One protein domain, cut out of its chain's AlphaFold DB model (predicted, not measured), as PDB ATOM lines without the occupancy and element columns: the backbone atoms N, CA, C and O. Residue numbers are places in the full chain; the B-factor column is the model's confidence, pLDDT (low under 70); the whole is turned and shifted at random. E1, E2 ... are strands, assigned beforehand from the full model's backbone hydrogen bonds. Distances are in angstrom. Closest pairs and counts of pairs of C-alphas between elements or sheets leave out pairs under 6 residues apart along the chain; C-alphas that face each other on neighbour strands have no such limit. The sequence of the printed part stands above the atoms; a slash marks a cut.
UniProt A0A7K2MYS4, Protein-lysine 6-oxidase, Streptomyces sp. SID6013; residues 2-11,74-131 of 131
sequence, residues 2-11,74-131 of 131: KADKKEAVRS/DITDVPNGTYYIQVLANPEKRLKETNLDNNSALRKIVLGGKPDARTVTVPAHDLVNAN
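Overview. This is residues 2 to 11 and 74 to 131 of the 131 residues of the protein "Protein-lysine 6-oxidase" of Streptomyces sp. SID6013 (UniProt A0A7K2MYS4). What shape is it? With little regular structure, it is a strongly twisted hairpin of E1 and E2, with E3 folded back along E2 at one end and residues 92 to 99 sticking out at the other. What makes it up? The 68 printed residues, all-strand in class with only 24 in named elements, hold no named helix and a meander E1, E2, E3, each strand the antiparallel neighbour of the one before. It is loose, with radius of gyration of the C-alphas 14.6 A, spanning 45 by 28 by 20 A.

Along the chain. Where is E1? Residues 81 to 88, 22.4 A, from C-alpha 81 at (6.322, 43.312, -0.817). And E2 and E3? E2 is residues 104 to 114, 30.8 A; E3 is residues 117 to 121, ending at C-alpha 121 (7.987, 35.387, 5.710), 13.4 A long.

Arrangement. How do E1 and E2 pair? This hairpin is antiparallel at 148 degrees; N 83 and O 109 are within hydrogen-bond range, 2.9 A. And E3? E2 and E3 form an antiparallel hairpin at 143 degrees, N 110 and O 121 within hydrogen-bond range at 2.8 A; edge strands E1 and E3 are apart.

Size, cuts and confidence. How large is it? The farthest C-alphas, of Thr 98 and Lys 114, are 45.2 A apart; E1 to E2 is a long link. What is missing or uncertain? Residues 12 to 73 are cut out, C-alphas 11 and 74 being 7.3 A apart; pLDDT is under 70 at residues 128 to 131.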
ATOM      1  N   LYS A   2      -1.249  40.357  -5.583       93.69
ATOM      2  CA  LYS A   2      -0.686  41.561  -4.948       93.69
ATOM      3  C   LYS A   2      -1.536  41.985  -3.740       93.69
ATOM      4  O   LYS A   2      -2.602  41.422  -3.489       93.69
ATOM      5  N   ALA A   3      -1.084  42.999  -3.001       90.69
ATOM      6  CA  ALA A   3      -1.816  43.546  -1.856       90.69
ATOM      7  C   ALA A   3      -3.236  44.046  -2.206       90.69
ATOM      8  O   ALA A   3      -4.133  43.956  -1.373       90.69
ATOM      9  N   ASP A   4      -3.454  44.506  -3.443       91.88
ATOM     10  CA  ASP A   4      -4.757  44.923  -3.982       91.88
ATOM     11  C   ASP A   4      -5.607  43.754  -4.524       91.88
ATOM     12  O   ASP A   4      -6.623  43.975  -5.181       91.88
ATOM     13  N   LYS A   5      -5.194  42.507  -4.260       89.00
ATOM     14  CA  LYS A   5      -5.813  41.258  -4.730       89.00
ATOM     15  C   LYS A   5      -5.819  41.062  -6.252       89.00
ATOM     16  O   LYS A   5      -6.478  40.143  -6.731       89.00
ATOM     17  N   LYS A   6      -5.047  41.836  -7.022       92.06
ATOM     18  CA  LYS A   6      -4.827  41.541  -8.448       92.06
ATOM     19  C   LYS A   6      -3.821  40.413  -8.629       92.06
ATOM     20  O   LYS A   6      -2.944  40.204  -7.785       92.06
ATOM     21  N   GLU A   7      -3.939  39.679  -9.731       92.69
ATOM     22  CA  GLU A   7      -2.995  38.613 -10.058       92.69
ATOM     23  C   GLU A   7      -1.561  39.168 -10.133       92.69
ATOM     24  O   GLU A   7      -1.317  40.272 -10.622       92.69
ATOM     25  N   ALA A   8      -0.624  38.421  -9.549       91.75
ATOM     26  CA  ALA A   8       0.802  38.750  -9.570       91.75
ATOM     27  C   ALA A   8       1.557  37.684 -10.361       91.75
ATOM     28  O   ALA A   8       2.300  38.007 -11.274       91.75
ATOM     29  N   VAL A   9       1.314  36.429  -9.980       91.56
ATOM     30  CA  VAL A   9       1.827  35.203 -10.579       91.56
ATOM     31  C   VAL A   9       0.747  34.139 -10.408       91.56
ATOM     32  O   VAL A   9       0.005  34.168  -9.415       91.56
ATOM     33  N   ARG A  10       0.691  33.215 -11.362       89.12
ATOM     34  CA  ARG A  10      -0.107  31.989 -11.333       89.12
ATOM     35  C   ARG A  10       0.837  30.798 -11.166       89.12
ATOM     36  O   ARG A  10       1.887  30.768 -11.797       89.12
ATOM     37  N   SER A  11       0.503  29.871 -10.267       85.12
ATOM     38  CA  SER A  11       1.283  28.637 -10.110       85.12
ATOM     39  C   SER A  11       1.067  27.738 -11.324       85.12
ATOM     40  O   SER A  11      -0.027  27.720 -11.879       85.12
ATOM     41  N   ASP A  74       6.961  30.399  -9.138       89.69
ATOM     42  CA  ASP A  74       8.168  31.107  -9.536       89.69
ATOM     43  C   ASP A  74       8.045  32.569  -9.087       89.69
ATOM     44  O   ASP A  74       7.162  33.309  -9.527       89.69
ATOM     45  N   ILE A  75       8.902  32.961  -8.147       90.81
ATOM     46  CA  ILE A  75       8.940  34.315  -7.596       90.81
ATOM     47  C   ILE A  75      10.163  35.107  -8.055       90.81
ATOM     48  O   ILE A  75      10.375  36.202  -7.532       90.81
ATOM     49  N   THR A  76      10.956  34.587  -8.998       89.88
ATOM     50  CA  THR A  76      12.253  35.150  -9.418       89.88
ATOM     51  C   THR A  76      12.146  36.647  -9.700       89.88
ATOM     52  O   THR A  76      12.823  37.446  -9.048       89.88
ATOM     53  N   ASP A  77      11.179  37.029 -10.536       90.31
ATOM     54  CA  ASP A  77      10.960  38.413 -10.972       90.31
ATOM     55  C   ASP A  77       9.856  39.146 -10.195       90.31
ATOM     56  O   ASP A  77       9.484  40.279 -10.516       90.31
ATOM     57  N   VAL A  78       9.306  38.527  -9.147       92.62
ATOM     58  CA  VAL A  78       8.273  39.157  -8.317       92.62
ATOM     59  C   VAL A  78       8.938  40.135  -7.350       92.62
ATOM     60  O   VAL A  78       9.766  39.696  -6.556       92.62
ATOM     61  N   PRO A  79       8.584  41.432  -7.333       94.69
ATOM     62  CA  PRO A  79       9.200  42.391  -6.418       94.69
ATOM     63  C   PRO A  79       9.011  42.048  -4.932       94.69
ATOM     64  O   PRO A  79       8.130  41.281  -4.544       94.69
ATOM     65  N   ASN A  80       9.824  42.662  -4.072       96.56
ATOM     66  CA  ASN A  80       9.613  42.591  -2.627       96.56
ATOM     67  C   ASN A  80       8.309  43.300  -2.240       96.56
ATOM     68  O   ASN A  80       7.963  44.343  -2.797       96.56
ATOM     69  N   GLY A  81       7.596  42.755  -1.255       96.12
ATOM     70  CA  GLY A  81       6.322  43.312  -0.817       96.12
ATOM     71  C   GLY A  81       5.406  42.306  -0.134       96.12
ATOM     72  O   GLY A  81       5.766  41.160   0.120       96.12
ATOM     73  N   THR A  82       4.192  42.759   0.175       97.19
ATOM     74  CA  THR A  82       3.131  41.912   0.733       97.19
ATOM     75  C   THR A  82       2.272  41.331  -0.382       97.19
ATOM     76  O   THR A  82       1.766  42.066  -1.234       97.19
ATOM     77  N   TYR A  83       2.049  40.021  -0.319       96.62
ATOM     78  CA  TYR A  83       1.256  39.266  -1.281       96.62
ATOM     79  C   TYR A  83       0.287  38.325  -0.562       96.62
ATOM     80  O   TYR A  83       0.409  38.062   0.637       96.62
ATOM     81  N   TYR A  84      -0.673  37.808  -1.321       95.25
ATOM     82  CA  TYR A  84      -1.580  36.758  -0.878       95.25
ATOM     83  C   TYR A  84      -1.522  35.583  -1.849       95.25
ATOM     84  O   TYR A  84      -1.734  35.765  -3.052       95.25
ATOM     85  N   ILE A  85      -1.250  34.389  -1.336       92.88
ATOM     86  CA  ILE A  85      -1.471  33.135  -2.056       92.88
ATOM     87  C   ILE A  85      -2.969  32.863  -2.000       92.88
ATOM     88  O   ILE A  85      -3.547  32.882  -0.916       92.88
ATOM     89  N   GLN A  86      -3.588  32.656  -3.157       93.06
ATOM     90  CA  GLN A  86      -4.985  32.257  -3.246       93.06
ATOM     91  C   GLN A  86      -5.045  30.820  -3.740       93.06
ATOM     92  O   GLN A  86      -4.434  30.504  -4.759       93.06
ATOM     93  N   VAL A  87      -5.799  29.988  -3.033       90.81
ATOM     94  CA  VAL A  87      -6.182  28.651  -3.491       90.81
ATOM     95  C   VAL A  87      -7.676  28.683  -3.779       90.81
ATOM     96  O   VAL A  87      -8.446  29.249  -2.996       90.81
ATOM     97  N   LEU A  88      -8.064  28.143  -4.933       91.69
ATOM     98  CA  LEU A  88      -9.450  28.036  -5.373       91.69
ATOM     99  C   LEU A  88      -9.777  26.569  -5.640       91.69
ATOM    100  O   LEU A  88      -9.172  25.963  -6.522       91.69
ATOM    101  N   ALA A  89     -10.742  26.020  -4.910       91.69
ATOM    102  CA  ALA A  89     -11.316  24.712  -5.198       91.69
ATOM    103  C   ALA A  89     -12.389  24.834  -6.292       91.69
ATOM    104  O   ALA A  89     -13.182  25.776  -6.285       91.69
ATOM    105  N   ASN A  90     -12.408  23.896  -7.247       91.06
ATOM    106  CA  ASN A  90     -13.394  23.840  -8.338       91.06
ATOM    107  C   ASN A  90     -13.702  25.217  -8.995       91.06
ATOM    108  O   ASN A  90     -14.868  25.603  -9.115       91.06
ATOM    109  N   PRO A  91     -12.686  25.995  -9.425       91.19
ATOM    110  CA  PRO A  91     -12.891  27.373  -9.888       91.19
ATOM    111  C   PRO A  91     -13.799  27.467 -11.123       91.19
ATOM    112  O   PRO A  91     -14.510  28.454 -11.301       91.19
ATOM    113  N   GLU A  92     -13.806  26.425 -11.958       92.06
ATOM    114  CA  GLU A  92     -14.641  26.332 -13.161       92.06
ATOM    115  C   GLU A  92     -16.041  25.756 -12.894       92.06
ATOM    116  O   GLU A  92     -16.844  25.649 -13.822       92.06
ATOM    117  N   LYS A  93     -16.357  25.395 -11.641       92.75
ATOM    118  CA  LYS A  93     -17.664  24.864 -11.216       92.75
ATOM    119  C   LYS A  93     -18.100  23.617 -11.995       92.75
ATOM    120  O   LYS A  93     -19.278  23.445 -12.310       92.75
ATOM    121  N   ARG A  94     -17.142  22.745 -12.319       91.31
ATOM    122  CA  ARG A  94     -17.395  21.472 -13.015       91.31
ATOM    123  C   ARG A  94     -17.944  20.409 -12.071       91.31
ATOM    124  O   ARG A  94     -18.753  19.586 -12.490       91.31
ATOM    125  N   LEU A  95     -17.522  20.439 -10.808       90.00
ATOM    126  CA  LEU A  95     -18.071  19.586  -9.758       90.00
ATOM    127  C   LEU A  95     -19.311  20.238  -9.145       90.00
ATOM    128  O   LEU A  95     -19.389  21.461  -9.011       90.00
ATOM    129  N   LYS A  96     -20.292  19.413  -8.774       93.69
ATOM    130  CA  LYS A  96     -21.476  19.873  -8.052       93.69
ATOM    131  C   LYS A  96     -21.180  19.869  -6.559       93.69
ATOM    132  O   LYS A  96     -20.972  18.810  -5.978       93.69
ATOM    133  N   GLU A  97     -21.253  21.041  -5.952       93.62
ATOM    134  CA  GLU A  97     -21.032  21.233  -4.520       93.62
ATOM    135  C   GLU A  97     -22.310  21.745  -3.849       93.62
ATOM    136  O   GLU A  97     -23.182  22.334  -4.493       93.62
ATOM    137  N   THR A  98     -22.455  21.490  -2.549       93.00
ATOM    138  CA  THR A  98     -23.585  21.996  -1.748       93.00
ATOM    139  C   THR A  98     -23.431  23.473  -1.399       93.00
ATOM    140  O   THR A  98     -24.431  24.152  -1.172       93.00
ATOM    141  N   ASN A  99     -22.193  23.963  -1.373       92.81
ATOM    142  CA  ASN A  99     -21.821  25.349  -1.147       92.81
ATOM    143  C   ASN A  99     -20.625  25.675  -2.052       92.81
ATOM    144  O   ASN A  99     -19.700  24.878  -2.125       92.81
ATOM    145  N   LEU A 100     -20.670  26.808  -2.753       93.56
ATOM    146  CA  LEU A 100     -19.576  27.295  -3.607       93.56
ATOM    147  C   LEU A 100     -18.875  28.525  -3.010       93.56
ATOM    148  O   LEU A 100     -17.872  28.992  -3.551       93.56
ATOM    149  N   ASP A 101     -19.398  29.067  -1.909       94.38
ATOM    150  CA  ASP A 101     -18.922  30.313  -1.303       94.38
ATOM    151  C   ASP A 101     -17.735  30.086  -0.349       94.38
ATOM    152  O   ASP A 101     -17.123  31.042   0.128       94.38
ATOM    153  N   ASN A 102     -17.371  28.827  -0.084       92.62
ATOM    154  CA  ASN A 102     -16.251  28.416   0.768       92.62
ATOM    155  C   ASN A 102     -15.046  27.864  -0.017       92.62
ATOM    156  O   ASN A 102     -14.124  27.319   0.584       92.62
ATOM    157  N   ASN A 103     -15.013  28.042  -1.338       93.94
ATOM    158  CA  ASN A 103     -13.978  27.461  -2.199       93.94
ATOM    159  C   ASN A 103     -12.692  28.293  -2.292       93.94
ATOM    160  O   ASN A 103     -11.777  27.914  -3.020       93.94
ATOM    161  N   SER A 104     -12.602  29.438  -1.606       94.00
ATOM    162  CA  SER A 104     -11.423  30.306  -1.655       94.00
ATOM    163  C   SER A 104     -10.747  30.443  -0.299       94.00
ATOM    164  O   SER A 104     -11.364  30.879   0.670       94.00
ATOM    165  N   ALA A 105      -9.444  30.169  -0.273       91.81
ATOM    166  CA  ALA A 105      -8.571  30.444   0.861       91.81
ATOM    167  C   ALA A 105      -7.469  31.434   0.463       91.81
ATOM    168  O   ALA A 105      -6.953  31.394  -0.657       91.81
ATOM    169  N   LEU A 106      -7.101  32.330   1.386       92.31
ATOM    170  CA  LEU A 106      -6.057  33.336   1.187       92.31
ATOM    171  C   LEU A 106      -5.010  33.251   2.297       92.31
ATOM    172  O   LEU A 106      -5.324  33.443   3.469       92.31
ATOM    173  N   ARG A 107      -3.741  33.077   1.920       92.19
ATOM    174  CA  ARG A 107      -2.601  33.105   2.844       92.19
ATOM    175  C   ARG A 107      -1.733  34.327   2.576       92.19
ATOM    176  O   ARG A 107      -1.180  34.476   1.489       92.19
ATOM    177  N   LYS A 108      -1.590  35.204   3.572       94.06
ATOM    178  CA  LYS A 108      -0.666  36.343   3.496       94.06
ATOM    179  C   LYS A 108       0.784  35.860   3.546       94.06
ATOM    180  O   LYS A 108       1.124  35.053   4.408       94.06
ATOM    181  N   ILE A 109       1.627  36.424   2.686       95.12
ATOM    182  CA  ILE A 109       3.081  36.248   2.686       95.12
ATOM    183  C   ILE A 109       3.782  37.595   2.473       95.12
ATOM    184  O   ILE A 109       3.204  38.537   1.919       95.12
ATOM    185  N   VAL A 110       5.035  37.688   2.901       96.56
ATOM    186  CA  VAL A 110       5.904  38.844   2.660       96.56
ATOM    187  C   VAL A 110       7.153  38.363   1.937       96.56
ATOM    188  O   VAL A 110       7.894  37.537   2.464       96.56
ATOM    189  N   LEU A 111       7.362  38.873   0.724       96.50
ATOM    190  CA  LEU A 111       8.544  38.601  -0.084       96.50
ATOM    191  C   LEU A 111       9.610  39.661   0.189       96.50
ATOM    192  O   LEU A 111       9.326  40.862   0.152       96.50
ATOM    193  N   GLY A 112      10.834  39.207   0.426       96.31
ATOM    194  CA  GLY A 112      11.999  40.048   0.671       96.31
ATOM    195  C   GLY A 112      13.259  39.510  -0.006       96.31
ATOM    196  O   GLY A 112      13.224  38.587  -0.825       96.31
ATOM    197  N   GLY A 113      14.401  40.058   0.408       94.69
ATOM    198  CA  GLY A 113      15.722  39.637  -0.058       94.69
ATOM    199  C   GLY A 113      16.166  40.313  -1.356       94.69
ATOM    200  O   GLY A 113      15.684  41.391  -1.715       94.69
ATOM    201  N   LYS A 114      17.134  39.687  -2.025       93.50
ATOM    202  CA  LYS A 114      17.748  40.130  -3.289       93.50
ATOM    203  C   LYS A 114      17.605  39.026  -4.346       93.50
ATOM    204  O   LYS A 114      17.310  37.892  -3.959       93.50
ATOM    205  N   PRO A 115      17.823  39.312  -5.644       88.31
ATOM    206  CA  PRO A 115      18.015  38.258  -6.641       88.31
ATOM    207  C   PRO A 115      19.005  37.198  -6.126       88.31
ATOM    208  O   PRO A 115      19.958  37.551  -5.431       88.31
ATOM    209  N   ASP A 116      18.701  35.920  -6.364       86.44
ATOM    210  CA  ASP A 116      19.439  34.731  -5.886       86.44
ATOM    211  C   ASP A 116      19.510  34.522  -4.357       86.44
ATOM    212  O   ASP A 116      20.055  33.530  -3.878       86.44
ATOM    213  N   ALA A 117      18.913  35.417  -3.567       91.75
ATOM    214  CA  ALA A 117      18.820  35.332  -2.109       91.75
ATOM    215  C   ALA A 117      17.446  35.834  -1.632       91.75
ATOM    216  O   ALA A 117      17.329  36.740  -0.795       91.75
ATOM    217  N   ARG A 118      16.386  35.295  -2.243       93.69
ATOM    218  CA  ARG A 118      14.997  35.641  -1.924       93.69
ATOM    219  C   ARG A 118      14.599  35.064  -0.572       93.69
ATOM    220  O   ARG A 118      15.031  33.985  -0.187       93.69
ATOM    221  N   THR A 119      13.755  35.797   0.145       94.19
ATOM    222  CA  THR A 119      13.206  35.364   1.437       94.19
ATOM    223  C   THR A 119      11.689  35.446   1.417       94.19
ATOM    224  O   THR A 119      11.109  36.312   0.755       94.19
ATOM    225  N   VAL A 120      11.053  34.539   2.155       94.12
ATOM    226  CA  VAL A 120       9.605  34.518   2.367       94.12
ATOM    227  C   VAL A 120       9.353  34.501   3.866       94.12
ATOM    228  O   VAL A 120       9.891  33.662   4.582       94.12
ATOM    229  N   THR A 121       8.523  35.419   4.347       94.38
ATOM    230  CA  THR A 121       7.987  35.387   5.710       94.38
ATOM    231  C   THR A 121       6.492  35.141   5.646       94.38
ATOM    232  O   THR A 121       5.772  35.815   4.905       94.38
ATOM    233  N   VAL A 122       6.015  34.192   6.443       92.56
ATOM    234  CA  VAL A 122       4.608  33.800   6.487       92.56
ATOM    235  C   VAL A 122       4.067  34.131   7.884       92.56
ATOM    236  O   VAL A 122       4.357  33.406   8.832       92.56
ATOM    237  N   PRO A 123       3.311  35.234   8.056       90.25
ATOM    238  CA  PRO A 123       2.685  35.565   9.339       90.25
ATOM    239  C   PRO A 123       1.778  34.430   9.830       90.25
ATOM    240  O   PRO A 123       1.314  33.642   9.015       90.25
ATOM    241  N   ALA A 124       1.451  34.344  11.118       86.56
ATOM    242  CA  ALA A 124       0.452  33.377  11.589       86.56
ATOM    243  C   ALA A 124      -0.905  33.563  10.874       86.56
ATOM    244  O   ALA A 124      -1.262  34.679  10.484       86.56
ATOM    245  N   HIS A 125      -1.639  32.470  10.666       80.44
ATOM    246  CA  HIS A 125      -3.011  32.486  10.155       80.44
ATOM    247  C   HIS A 125      -3.849  31.533  10.985       80.44
ATOM    248  O   HIS A 125      -3.568  30.338  11.023       80.44
ATOM    249  N   ASP A 126      -4.840  32.093  11.671       81.00
ATOM    250  CA  ASP A 126      -5.646  31.394  12.663       81.00
ATOM    251  C   ASP A 126      -4.759  30.618  13.650       81.00
ATOM    252  O   ASP A 126      -3.892  31.210  14.297       81.00
ATOM    253  N   LEU A 127      -4.949  29.302  13.751       71.69
ATOM    254  CA  LEU A 127      -4.163  28.416  14.614       71.69
ATOM    255  C   LEU A 127      -2.905  27.854  13.927       71.69
ATOM    256  O   LEU A 127      -2.159  27.104  14.550       71.69
ATOM    257  N   VAL A 128      -2.656  28.203  12.659       63.81
ATOM    258  CA  VAL A 128      -1.552  27.669  11.852       63.81
ATOM    259  C   VAL A 128      -0.387  28.661  11.812       63.81
ATOM    260  O   VAL A 128      -0.427  29.717  11.164       63.81
ATOM    261  N   ASN A 129       0.698  28.290  12.484       55.81
ATOM    262  CA  ASN A 129       2.005  28.931  12.407       55.81
ATOM    263  C   ASN A 129       2.893  28.210  11.383       55.81
ATOM    264  O   ASN A 129       2.991  26.990  11.373       55.81
ATOM    265  N   ALA A 130       3.539  28.981  10.507       55.94
ATOM    266  CA  ALA A 130       4.581  28.457   9.635       55.94
ATOM    267  C   ALA A 130       5.876  28.377  10.456       55.94
ATOM    268  O   ALA A 130       6.620  29.354  10.506       55.94
ATOM    269  N   ASN A 131       6.072  27.264  11.163       41.47
ATOM    270  CA  ASN A 131       7.320  26.931  11.850       41.47
ATOM    271  C   ASN A 131       7.918  25.678  11.224       41.47
ATOM    272  O   ASN A 131       7.167  24.684  11.117       41.47
TER     273      ASN A 131